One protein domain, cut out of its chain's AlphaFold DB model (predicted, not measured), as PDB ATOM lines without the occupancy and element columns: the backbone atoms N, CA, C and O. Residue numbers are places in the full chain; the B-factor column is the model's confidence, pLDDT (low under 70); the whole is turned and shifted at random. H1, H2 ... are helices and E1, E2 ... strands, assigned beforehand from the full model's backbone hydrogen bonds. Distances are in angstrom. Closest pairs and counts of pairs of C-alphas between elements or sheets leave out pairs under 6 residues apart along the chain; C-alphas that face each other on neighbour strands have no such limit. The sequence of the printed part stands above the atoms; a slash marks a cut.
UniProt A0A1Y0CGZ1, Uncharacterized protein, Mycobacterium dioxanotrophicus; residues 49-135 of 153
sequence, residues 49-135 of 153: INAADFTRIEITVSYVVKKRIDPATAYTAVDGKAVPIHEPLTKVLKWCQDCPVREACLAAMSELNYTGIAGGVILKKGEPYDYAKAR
ATOM      1  N   ILE A  49     211.459 155.303 172.624       51.16
ATOM      2  CA  ILE A  49     211.612 156.384 173.611       51.16
ATOM      3  C   ILE A  49     211.962 157.719 172.931       51.16
ATOM      4  O   ILE A  49     211.479 158.768 173.350       51.16
ATOM      5  N   ASN A  50     212.732 157.693 171.838       61.94
ATOM      6  CA  ASN A  50     213.209 158.903 171.159       61.94
ATOM      7  C   ASN A  50     212.470 159.219 169.846       61.94
ATOM      8  O   ASN A  50     212.995 159.935 168.992       61.94
ATOM      9  N   ALA A  51     211.241 158.723 169.664       61.66
ATOM     10  CA  ALA A  51     210.471 158.922 168.430       61.66
ATOM     11  C   ALA A  51     210.256 160.409 168.067       61.66
ATOM     12  O   ALA A  51     210.230 160.774 166.886       61.66
ATOM     13  N   ALA A  52     210.133 161.279 169.074       66.25
ATOM     14  CA  ALA A  52     210.025 162.725 168.881       66.25
ATOM     15  C   ALA A  52     211.332 163.339 168.348       66.25
ATOM     16  O   ALA A  52     211.305 164.132 167.404       66.25
ATOM     17  N   ASP A  53     212.477 162.926 168.900       69.56
ATOM     18  CA  ASP A  53     213.797 163.341 168.418       69.56
ATOM     19  C   ASP A  53     214.022 162.853 166.981       69.56
ATOM     20  O   ASP A  53     214.442 163.637 166.132       69.56
ATOM     21  N   PHE A  54     213.661 161.603 166.678       73.44
ATOM     22  CA  PHE A  54     213.747 161.051 165.326       73.44
ATOM     23  C   PHE A  54     212.921 161.871 164.324       73.44
ATOM     24  O   PHE A  54     213.441 162.321 163.307       73.44
ATOM     25  N   THR A  55     211.654 162.147 164.654       72.81
ATOM     26  CA  THR A  55     210.749 162.938 163.799       72.81
ATOM     27  C   THR A  55     211.305 164.336 163.533       72.81
ATOM     28  O   THR A  55     211.287 164.809 162.397       72.81
ATOM     29  N   ARG A  56     211.840 165.003 164.566       75.25
ATOM     30  CA  ARG A  56     212.438 166.334 164.415       75.25
ATOM     31  C   ARG A  56     213.637 166.300 163.469       75.25
ATOM     32  O   ARG A  56     213.779 167.191 162.635       75.25
ATOM     33  N   ILE A  57     214.493 165.287 163.587       83.25
ATOM     34  CA  ILE A  57     215.682 165.167 162.738       83.25
ATOM     35  C   ILE A  57     215.331 164.760 161.309       83.25
ATOM     36  O   ILE A  57     215.962 165.268 160.389       83.25
ATOM     37  N   GLU A  58     214.289 163.964 161.083       80.69
ATOM     38  CA  GLU A  58     213.816 163.653 159.725       80.69
ATOM     39  C   GLU A  58     213.395 164.905 158.936       80.69
ATOM     40  O   GLU A  58     213.708 165.057 157.749       80.69
ATOM     41  N   ILE A  59     212.756 165.868 159.608       78.88
ATOM     42  CA  ILE A  59     212.433 167.171 159.008       78.88
ATOM     43  C   ILE A  59     213.723 167.918 158.640       78.88
ATOM     44  O   ILE A  59     213.852 168.433 157.523       78.88
ATOM     45  N   THR A  60     214.704 167.939 159.547       83.62
ATOM     46  CA  THR A  60     216.022 168.539 159.294       83.62
ATOM     47  C   THR A  60     216.730 167.866 158.117       83.62
ATOM     48  O   THR A  60     217.272 168.562 157.265       83.62
ATOM     49  N   VAL A  61     216.686 166.537 158.003       84.19
ATOM     50  CA  VAL A  61     217.297 165.788 156.894       84.19
ATOM     51  C   VAL A  61     216.632 166.118 155.568       84.19
ATOM     52  O   VAL A  61     217.323 166.419 154.592       84.19
ATOM     53  N   SER A  62     215.301 166.151 155.535       81.88
ATOM     54  CA  SER A  62     214.550 166.571 154.350       81.88
ATOM     55  C   SER A  62     214.977 167.967 153.889       81.88
ATOM     56  O   SER A  62     215.164 168.210 152.692       81.88
ATOM     57  N   TYR A  63     215.201 168.884 154.834       83.62
ATOM     58  CA  TYR A  63     215.726 170.214 154.548       83.62
ATOM     59  C   TYR A  63     217.180 170.183 154.049       83.62
ATOM     60  O   TYR A  63     217.466 170.775 153.008       83.62
ATOM     61  N   VAL A  64     218.077 169.463 154.731       86.12
ATOM     62  CA  VAL A  64     219.499 169.303 154.369       86.12
ATOM     63  C   VAL A  64     219.642 168.775 152.945       86.12
ATOM     64  O   VAL A  64     220.351 169.368 152.133       86.12
ATOM     65  N   VAL A  65     218.907 167.719 152.600       87.31
ATOM     66  CA  VAL A  65     218.921 167.118 151.262       87.31
ATOM     67  C   VAL A  65     218.353 168.084 150.219       87.31
ATOM     68  O   VAL A  65     218.940 168.262 149.147       87.31
ATOM     69  N   LYS A  66     217.225 168.744 150.520       86.00
ATOM     70  CA  LYS A  66     216.573 169.699 149.607       86.00
ATOM     71  C   LYS A  66     217.451 170.916 149.325       86.00
ATOM     72  O   LYS A  66     217.523 171.371 148.184       86.00
ATOM     73  N   LYS A  67     218.102 171.449 150.357       85.44
ATOM     74  CA  LYS A  67     218.968 172.632 150.282       85.44
ATOM     75  C   LYS A  67     220.413 172.305 149.933       85.44
ATOM     76  O   LYS A  67     221.181 173.233 149.712       85.44
ATOM     77  N   ARG A  68     220.753 171.018 149.812       89.25
ATOM     78  CA  ARG A  68     222.113 170.540 149.541       89.25
ATOM     79  C   ARG A  68     223.085 171.114 150.571       89.25
ATOM     80  O   ARG A  68     224.069 171.746 150.207       89.25
ATOM     81  N   ILE A  69     222.746 170.971 151.847       87.25
ATOM     82  CA  ILE A  69     223.605 171.356 152.969       87.25
ATOM     83  C   ILE A  69     224.529 170.176 153.279       87.25
ATOM     84  O   ILE A  69     224.157 169.018 153.061       87.25
ATOM     85  N   ASP A  70     225.740 170.476 153.740       90.75
ATOM     86  CA  ASP A  70     226.669 169.461 154.229       90.75
ATOM     87  C   ASP A  70     226.168 168.936 155.589       90.75
ATOM     88  O   ASP A  70     226.010 169.746 156.509       90.75
ATOM     89  N   PRO A  71     225.918 167.626 155.763       88.31
ATOM     90  CA  PRO A  71     225.558 167.042 157.057       88.31
ATOM     91  C   PRO A  71     226.595 167.282 158.168       88.31
ATOM     92  O   PRO A  71     226.253 167.199 159.348       88.31
ATOM     93  N   ALA A  72     227.848 167.592 157.815       90.06
ATOM     94  CA  ALA A  72     228.896 167.980 158.759       90.06
ATOM     95  C   ALA A  72     228.768 169.434 159.257       90.06
ATOM     96  O   ALA A  72     229.478 169.844 160.174       90.06
ATOM     97  N   THR A  73     227.864 170.231 158.679       89.31
ATOM     98  CA  THR A  73     227.620 171.609 159.124       89.31
ATOM     99  C   THR A  73     227.084 171.604 160.554       89.31
ATOM    100  O   THR A  73     226.084 170.950 160.839       89.31
ATOM    101  N   ALA A  74     227.694 172.371 161.459       89.75
ATOM    102  CA  ALA A  74     227.233 172.445 162.847       89.75
ATOM    103  C   ALA A  74     225.810 173.029 162.960       89.75
ATOM    104  O   ALA A  74     224.952 172.442 163.620       89.75
ATOM    105  N   TYR A  75     225.543 174.141 162.263       89.19
ATOM    106  CA  TYR A  75     224.263 174.856 162.286       89.19
ATOM    107  C   TYR A  75     223.887 175.408 160.907       89.19
ATOM    108  O   TYR A  75     224.754 175.788 160.126       89.19
ATOM    109  N   THR A  76     222.588 175.544 160.642       86.00
ATOM    110  CA  THR A  76     222.060 176.336 159.517       86.00
ATOM    111  C   THR A  76     221.108 177.411 160.020       86.00
ATOM    112  O   THR A  76     220.517 177.269 161.086       86.00
ATOM    113  N   ALA A  77     220.911 178.468 159.236       80.88
ATOM    114  CA  ALA A  77     219.839 179.424 159.477       80.88
ATOM    115  C   ALA A  77     218.550 178.968 158.774       80.88
ATOM    116  O   ALA A  77     218.552 178.721 157.567       80.88
ATOM    117  N   VAL A  78     217.451 178.881 159.521       75.81
ATOM    118  CA  VAL A  78     216.087 178.733 158.992       75.81
ATOM    119  C   VAL A  78     215.274 179.895 159.542       75.81
ATOM    120  O   VAL A  78     215.180 180.052 160.756       75.81
ATOM    121  N   ASP A  79     214.764 180.755 158.662       79.31
ATOM    122  CA  ASP A  79     213.996 181.955 159.032       79.31
ATOM    123  C   ASP A  79     214.706 182.834 160.082       79.31
ATOM    124  O   ASP A  79     214.114 183.306 161.051       79.31
ATOM    125  N   GLY A  80     216.023 183.001 159.919       79.06
ATOM    126  CA  GLY A  80     216.866 183.794 160.821       79.06
ATOM    127  C   GLY A  80     217.209 183.120 162.155       79.06
ATOM    128  O   GLY A  80     217.941 183.703 162.952       79.06
ATOM    129  N   LYS A  81     216.736 181.895 162.410       82.62
ATOM    130  CA  LYS A  81     217.058 181.121 163.617       82.62
ATOM    131  C   LYS A  81     218.126 180.074 163.327       82.62
ATOM    132  O   LYS A  81     218.046 179.362 162.326       82.62
ATOM    133  N   ALA A  82     219.104 179.956 164.222       85.19
ATOM    134  CA  ALA A  82     220.109 178.901 164.159       85.19
ATOM    135  C   ALA A  82     219.480 177.549 164.528       85.19
ATOM    136  O   ALA A  82     218.919 177.385 165.610       85.19
ATOM    137  N   VAL A  83     219.592 176.579 163.627       84.94
ATOM    138  CA  VAL A  83     219.120 175.204 163.796       84.94
ATOM    139  C   VAL A  83     220.337 174.277 163.792       84.94
ATOM    140  O   VAL A  83     221.080 174.289 162.806       84.94
ATOM    141  N   PRO A  84     220.576 173.488 164.857       87.75
ATOM    142  CA  PRO A  84     221.677 172.529 164.887       87.75
ATOM    143  C   PRO A  84     221.441 171.404 163.876       87.75
ATOM    144  O   PRO A  84     220.337 170.863 163.789       87.75
ATOM    145  N   ILE A  85     222.486 171.040 163.132       88.94
ATOM    146  CA  ILE A  85     222.452 169.942 162.156       88.94
ATOM    147  C   ILE A  85     223.338 168.793 162.634       88.94
ATOM    148  O   ILE A  85     222.812 167.728 162.943       88.94
ATOM    149  N   HIS A  86     224.657 168.998 162.699       90.31
ATOM    150  CA  HIS A  86     225.622 167.900 162.801       90.31
ATOM    151  C   HIS A  86     225.416 166.981 164.014       90.31
ATOM    152  O   HIS A  86     225.293 165.767 163.851       90.31
ATOM    153  N   GLU A  87     225.369 167.537 165.225       90.19
ATOM    154  CA  GLU A  87     225.292 166.748 166.463       90.19
ATOM    155  C   GLU A  87     223.994 165.928 166.556       90.19
ATOM    156  O   GLU A  87     224.066 164.703 166.705       90.19
ATOM    157  N   PRO A  88     222.800 166.544 166.419       87.00
ATOM    158  CA  PRO A  88     221.549 165.799 166.502       87.00
ATOM    159  C   PRO A  88     221.406 164.755 165.390       87.00
ATOM    160  O   PRO A  88     220.885 163.667 165.626       87.00
ATOM    161  N   LEU A  89     221.900 165.065 164.189       87.44
ATOM    162  CA  LEU A  89     221.890 164.142 163.062       87.44
ATOM    163  C   LEU A  89     222.800 162.939 163.309       87.44
ATOM    164  O   LEU A  89     222.361 161.802 163.168       87.44
ATOM    165  N   THR A  90     224.037 163.173 163.748       89.81
ATOM    166  CA  THR A  90     224.997 162.110 164.086       89.81
ATOM    167  C   THR A  90     224.454 161.197 165.182       89.81
ATOM    168  O   THR A  90     224.573 159.976 165.086       89.81
ATOM    169  N   LYS A  91     223.799 161.773 166.198       88.00
ATOM    170  CA  LYS A  91     223.147 161.020 167.276       88.00
ATOM    171  C   LYS A  91     222.106 160.037 166.728       88.00
ATOM    172  O   LYS A  91     222.154 158.857 167.060       88.00
ATOM    173  N   VAL A  92     221.206 160.507 165.861       83.62
ATOM    174  CA  VAL A  92     220.156 159.660 165.270       83.62
ATOM    175  C   VAL A  92     220.730 158.633 164.295       83.62
ATOM    176  O   VAL A  92     220.316 157.476 164.316       83.62
ATOM    177  N   LEU A  93     221.713 159.013 163.474       88.44
ATOM    178  CA  LEU A  93     222.381 158.076 162.569       88.44
ATOM    179  C   LEU A  93     223.028 156.927 163.345       88.44
ATOM    180  O   LEU A  93     222.853 155.772 162.964       88.44
ATOM    181  N   LYS A  94     223.688 157.224 164.470       86.50
ATOM    182  CA  LYS A  94     224.269 156.202 165.343       86.50
ATOM    183  C   LYS A  94     223.207 155.255 165.903       86.50
ATOM    184  O   LYS A  94     223.378 154.046 165.823       86.50
ATOM    185  N   TRP A  95     222.076 155.778 166.380       82.50
ATOM    186  CA  TRP A  95     220.964 154.933 166.834       82.50
ATOM    187  C   TRP A  95     220.479 153.966 165.752       82.50
ATOM    188  O   TRP A  95     220.266 152.786 166.016       82.50
ATOM    189  N   CYS A  96     220.331 154.448 164.517       80.56
ATOM    190  CA  CYS A  96     219.936 153.598 163.399       80.56
ATOM    191  C   CYS A  96     221.035 152.614 162.978       80.56
ATOM    192  O   CYS A  96     220.713 151.533 162.494       80.56
ATOM    193  N   GLN A  97     222.309 152.967 163.154       83.25
ATOM    194  CA  GLN A  97     223.452 152.099 162.867       83.25
ATOM    195  C   GLN A  97     223.581 150.950 163.877       83.25
ATOM    196  O   GLN A  97     223.976 149.843 163.499       83.25
ATOM    197  N   ASP A  98     223.222 151.210 165.132       81.06
ATOM    198  CA  ASP A  98     223.216 150.233 166.225       81.06
ATOM    199  C   ASP A  98     221.922 149.389 166.243       81.06
ATOM    200  O   ASP A  98     221.798 148.430 167.006       81.06
ATOM    201  N   CYS A  99     220.950 149.712 165.384       72.88
ATOM    202  CA  CYS A  99     219.686 148.993 165.290       72.88
ATOM    203  C   CYS A  99     219.880 147.586 164.677       72.88
ATOM    204  O   CYS A  99     220.433 147.475 163.578       72.88
ATOM    205  N   PRO A 100     219.359 146.506 165.297       68.25
ATOM    206  CA  PRO A 100     219.519 145.135 164.794       68.25
ATOM    207  C   PRO A 100     218.967 144.904 163.385       68.25
ATOM    208  O   PRO A 100     219.449 144.041 162.660       68.25
ATOM    209  N   VAL A 101     217.981 145.701 162.971       70.00
ATOM    210  CA  VAL A 101     217.348 145.595 161.650       70.00
ATOM    211  C   VAL A 101     217.867 146.620 160.641       70.00
ATOM    212  O   VAL A 101     217.222 146.860 159.620       70.00
ATOM    213  N   ARG A 102     219.005 147.276 160.909       78.44
ATOM    214  CA  ARG A 102     219.518 148.381 160.078       78.44
ATOM    215  C   ARG A 102     219.610 148.034 158.589       78.44
ATOM    216  O   ARG A 102     219.272 148.869 157.759       78.44
ATOM    217  N   GLU A 103     220.033 146.813 158.260       79.56
ATOM    218  CA  GLU A 103     220.267 146.373 156.880       79.56
ATOM    219  C   GLU A 103     218.945 146.162 156.144       79.56
ATOM    220  O   GLU A 103     218.763 146.681 155.046       79.56
ATOM    221  N   ALA A 104     217.986 145.494 156.790       72.62
ATOM    222  CA  ALA A 104     216.635 145.329 156.262       72.62
ATOM    223  C   ALA A 104     215.915 146.682 156.114       72.62
ATOM    224  O   ALA A 104     215.247 146.921 155.110       72.62
ATOM    225  N   CYS A 105     216.096 147.590 157.079       75.56
ATOM    226  CA  CYS A 105     215.563 148.950 157.025       75.56
ATOM    227  C   CYS A 105     216.149 149.738 155.846       75.56
ATOM    228  O   CYS A 105     215.398 150.327 155.070       75.56
ATOM    229  N   LEU A 106     217.474 149.713 155.675       82.06
ATOM    230  CA  LEU A 106     218.146 150.370 154.557       82.06
ATOM    231  C   LEU A 106     217.663 149.818 153.215       82.06
ATOM    232  O   LEU A 106     217.252 150.599 152.365       82.06
ATOM    233  N   ALA A 107     217.650 148.494 153.051       77.81
ATOM    234  CA  ALA A 107     217.213 147.850 151.815       77.81
ATOM    235  C   ALA A 107     215.771 148.236 151.451       77.81
ATOM    236  O   ALA A 107     215.520 148.713 150.344       77.81
ATOM    237  N   ALA A 108     214.841 148.129 152.406       74.88
ATOM    238  CA  ALA A 108     213.447 148.498 152.185       74.88
ATOM    239  C   ALA A 108     213.302 149.982 151.814       74.88
ATOM    240  O   ALA A 108     212.630 150.319 150.845       74.88
ATOM    241  N   MET A 109     213.956 150.892 152.540       79.00
ATOM    242  CA  MET A 109     213.846 152.330 152.266       79.00
ATOM    243  C   MET A 109     214.518 152.734 150.946       79.00
ATOM    244  O   MET A 109     214.035 153.642 150.261       79.00
ATOM    245  N   SER A 110     215.582 152.036 150.550       82.88
ATOM    246  CA  SER A 110     216.205 152.188 149.237       82.88
ATOM    247  C   SER A 110     215.253 151.812 148.103       82.88
ATOM    248  O   SER A 110     215.048 152.616 147.193       82.88
ATOM    249  N   GLU A 111     214.593 150.654 148.189       80.88
ATOM    250  CA  GLU A 111     213.598 150.218 147.195       80.88
ATOM    251  C   GLU A 111     212.419 151.195 147.067       80.88
ATOM    252  O   GLU A 111     211.837 151.360 145.994       80.88
ATOM    253  N   LEU A 112     212.090 151.895 148.154       76.88
ATOM    254  CA  LEU A 112     210.984 152.850 148.206       76.88
ATOM    255  C   LEU A 112     211.312 154.253 147.724       76.88
ATOM    256  O   LEU A 112     210.455 155.137 147.796       76.88
ATOM    257  N   ASN A 113     212.521 154.473 147.210       81.06
ATOM    258  CA  ASN A 113     212.999 155.804 146.850       81.06
ATOM    259  C   ASN A 113     212.835 156.803 148.013       81.06
ATOM    260  O   ASN A 113     212.497 157.975 147.810       81.06
ATOM    261  N   TYR A 114     213.051 156.341 149.247       80.31
ATOM    262  CA  TYR A 114     212.874 157.155 150.441       80.31
ATOM    263  C   TYR A 114     213.891 158.305 150.503       80.31
ATOM    264  O   TYR A 114     215.012 158.210 150.001       80.31
ATOM    265  N   THR A 115     213.506 159.425 151.111       83.38
ATOM    266  CA  THR A 115     214.414 160.537 151.424       83.38
ATOM    267  C   THR A 115     214.285 160.838 152.906       83.38
ATOM    268  O   THR A 115     213.205 161.227 153.334       83.38
ATOM    269  N   GLY A 116     215.362 160.643 153.661       86.25
ATOM    270  CA  GLY A 116     215.332 160.658 155.124       86.25
ATOM    271  C   GLY A 116     216.452 159.806 155.714       86.25
ATOM    272  O   GLY A 116     217.471 159.602 155.054       86.25
ATOM    273  N   ILE A 117     216.286 159.298 156.933       85.69
ATOM    274  CA  ILE A 117     217.261 158.421 157.594       85.69
ATOM    275  C   ILE A 117     216.834 156.956 157.467       85.69
ATOM    276  O   ILE A 117     215.712 156.592 157.804       85.69
ATOM    277  N   ALA A 118     217.747 156.087 157.035       83.06
ATOM    278  CA  ALA A 118     217.531 154.641 157.029       83.06
ATOM    279  C   ALA A 118     218.838 153.898 157.310       83.06
ATOM    280  O   ALA A 118     219.878 154.265 156.778       83.06
ATOM    281  N   GLY A 119     218.804 152.872 158.165       82.31
ATOM    282  CA  GLY A 119     219.965 152.017 158.461       82.31
ATOM    283  C   GLY A 119     221.260 152.745 158.854       82.31
ATOM    284  O   GLY A 119     222.348 152.246 158.582       82.31
ATOM    285  N   GLY A 120     221.156 153.933 159.456       87.50
ATOM    286  CA  GLY A 120     222.312 154.748 159.848       87.50
ATOM    287  C   GLY A 120     222.900 155.607 158.730       87.50
ATOM    288  O   GLY A 120     223.968 156.184 158.908       87.50
ATOM    289  N   VAL A 121     222.209 155.734 157.595       90.56
ATOM    290  CA  VAL A 121     222.594 156.615 156.488       90.56
ATOM    291  C   VAL A 121     221.481 157.599 156.143       90.56
ATOM    292  O   VAL A 121     220.297 157.347 156.364       90.56
ATOM    293  N   ILE A 122     221.873 158.737 155.572       91.56
ATOM    294  CA  ILE A 122     220.936 159.679 154.960       91.56
ATOM    295  C   ILE A 122     220.674 159.204 153.535       91.56
ATOM    296  O   ILE A 122     221.616 159.049 152.760       91.56
ATOM    297  N   LEU A 123     219.410 159.019 153.178       87.56
ATOM    298  CA  LEU A 123     218.972 158.695 151.829       87.56
ATOM    299  C   LEU A 123     218.399 159.921 151.118       87.56
ATOM    300  O   LEU A 123     217.723 160.767 151.705       87.56
ATOM    301  N   LYS A 124     218.625 159.968 149.808       89.19
ATOM    302  CA  LYS A 124     217.968 160.852 148.854       89.19
ATOM    303  C   LYS A 124     217.451 159.995 147.710       89.19
ATOM    304  O   LYS A 124     218.231 159.518 146.895       89.19
ATOM    305  N   LYS A 125     216.128 159.866 147.612       86.69
ATOM    306  CA  LYS A 125     215.459 159.023 146.609       86.69
ATOM    307  C   LYS A 125     215.997 157.585 146.586       86.69
ATOM    308  O   LYS A 125     216.260 157.040 145.525       86.69
ATOM    309  N   GLY A 126     216.171 156.991 147.762       81.19
ATOM    310  CA  GLY A 126     216.610 155.609 147.936       81.19
ATOM    311  C   GLY A 126     218.124 155.395 147.867       81.19
ATOM    312  O   GLY A 126     218.603 154.333 148.253       81.19
ATOM    313  N   GLU A 127     218.893 156.404 147.456       90.75
ATOM    314  CA  GLU A 127     220.353 156.327 147.373       90.75
ATOM    315  C   GLU A 127     221.027 157.073 148.532       90.75
ATOM    316  O   GLU A 127     220.509 158.109 148.965       90.75
ATOM    317  N   PRO A 128     222.196 156.617 149.021       92.50
ATOM    318  CA  PRO A 128     222.980 157.363 149.999       92.50
ATOM    319  C   PRO A 128     223.246 158.800 149.541       92.50
ATOM    320  O   PRO A 128     223.714 159.056 148.428       92.50
ATOM    321  N   TYR A 129     222.946 159.758 150.412       90.75
ATOM    322  CA  TYR A 129     223.138 161.168 150.131       90.75
ATOM    323  C   TYR A 129     224.628 161.519 150.126       90.75
ATOM    324  O   TYR A 129     225.284 161.599 151.161       90.75
ATOM    325  N   ASP A 130     225.143 161.773 148.929       89.94
ATOM    326  CA  ASP A 130     226.511 162.219 148.695       89.94
ATOM    327  C   ASP A 130     226.544 163.750 148.541       89.94
ATOM    328  O   ASP A 130     226.175 164.303 147.496       89.94
ATOM    329  N   TYR A 131     226.978 164.449 149.597       83.50
ATOM    330  CA  TYR A 131     227.091 165.909 149.579       83.50
ATOM    331  C   TYR A 131     228.079 166.406 148.515       83.50
ATOM    332  O   TYR A 131     227.800 167.405 147.854       83.50
ATOM    333  N   ALA A 132     229.196 165.708 148.288       82.50
ATOM    334  CA  ALA A 132     230.203 166.136 147.317       82.50
ATOM    335  C   ALA A 132     229.627 166.175 145.894       82.50
ATOM    336  O   ALA A 132     229.892 167.117 145.145       82.50
ATOM    337  N   LYS A 133     228.765 165.210 145.550       81.75
ATOM    338  CA  LYS A 133     228.005 165.208 144.286       81.75
ATOM    339  C   LYS A 133     226.846 166.203 144.275       81.75
ATOM    340  O   LYS A 133     226.487 166.718 143.217       81.75
ATOM    341  N   ALA A 134     226.228 166.460 145.427       75.56
ATOM    342  CA  ALA A 134     225.102 167.384 145.542       75.56
ATOM    343  C   ALA A 134     225.524 168.860 145.556       75.56
ATOM    344  O   ALA A 134     224.693 169.724 145.237       75.56
ATOM    345  N   ARG A 135     226.784 169.148 145.914       73.31
ATOM    346  CA  ARG A 135     227.334 170.495 146.063       73.31
ATOM    347  C   ARG A 135     227.043 171.317 144.805       73.31
ATOM    348  O   ARG A 135     227.316 170.857 143.693       73.31
TER     349      ARG A 135
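AT A GLANCE: This is residues 49 to 135 of the 153 residues of an uncharacterized protein of Mycobacterium dioxanotrophicus (UniProt A0A1Y0CGZ1). The small hairpin of strands E3 and E4 forms the middle, with three helices, H1, H2 and H3, packed round it and H2 crossing H1 at a steep tilt. A second hairpin, E1 and E2, lies at one end of the longest span, far from H3, and the short helix H4 lies near H1. The printed part has 87 residues, with four named helices and four named strands in the order H1, E1, E2, H2, H3, E3, E4, H4; each sheet is one antiparallel pair, and the class is mixed, helices and strands. The whole is compact, with a radius of gyration of the C-alphas of 12.5 A, but flat, spanning 38 by 32 by 17 A.

HOW THE PARTS SIT: Start with H1, residues 51 to 67, and look for H2, residues 86 to 97: they touch, H2 with residues 88 to 92 alone, and the closest C-alphas, those of Ile 57 and Leu 89, are 6.3 A apart. Their lines stand at a steep tilt of 64 degrees, opposite ways. Between them in the chain, E1, residues 75 to 78, and E2, residues 81 to 84, form an antiparallel hairpin, where N 76 and O 83 are 2.9 A apart, within hydrogen-bond range. H3, residues 102 to 111, is close to H2 but not clearly touching, about perpendicular at 78 degrees, with the C-alphas of Cys 96 and Arg 102 closest at 6.2 A. Next, E3, residues 116 to 118, and E4, residues 121 to 124, form the other antiparallel hairpin, with N 123 and O 116 at 2.8 A, within hydrogen-bond range. Look round it for the closest C-alphas: Glu 58 of H1 and Gly 116 at 5.7 A, Leu 93 of H2 and Val 121 at 6.3 A, and Leu 106 of H3 and Ala 118 at 5.0 A. H4, residues 131 to 134, and H1 are near each other. In H1, H2 and H3 every O i to N i+4 pair is within hydrogen-bond range; H4 is too short for such a pair.

IN THESE COORDINATES: Find C-alpha 51 at (210.471, 158.922, 168.430); from there H1 runs 24.3 A to C-alpha 67. E1 is 9.6 A long and E2 9.8 A. At C-alpha 86, (225.622, 167.900, 162.801), H2 begins and runs 15.9 A, and H3 runs 14.3 A. E3 is 6.7 A long, E4 9.9 A, and H4 ends at C-alpha 134, (225.102, 167.384, 145.542), after 4.7 A.

THE WHOLE: The two C-alphas farthest apart, those of Gly 80 and Pro 100, are 39.0 A apart. The printed part has no cut and no long link. The mean pLDDT of the printed part is 82.1, and the model is under 70 at residues 49 to 53 and at residue 100.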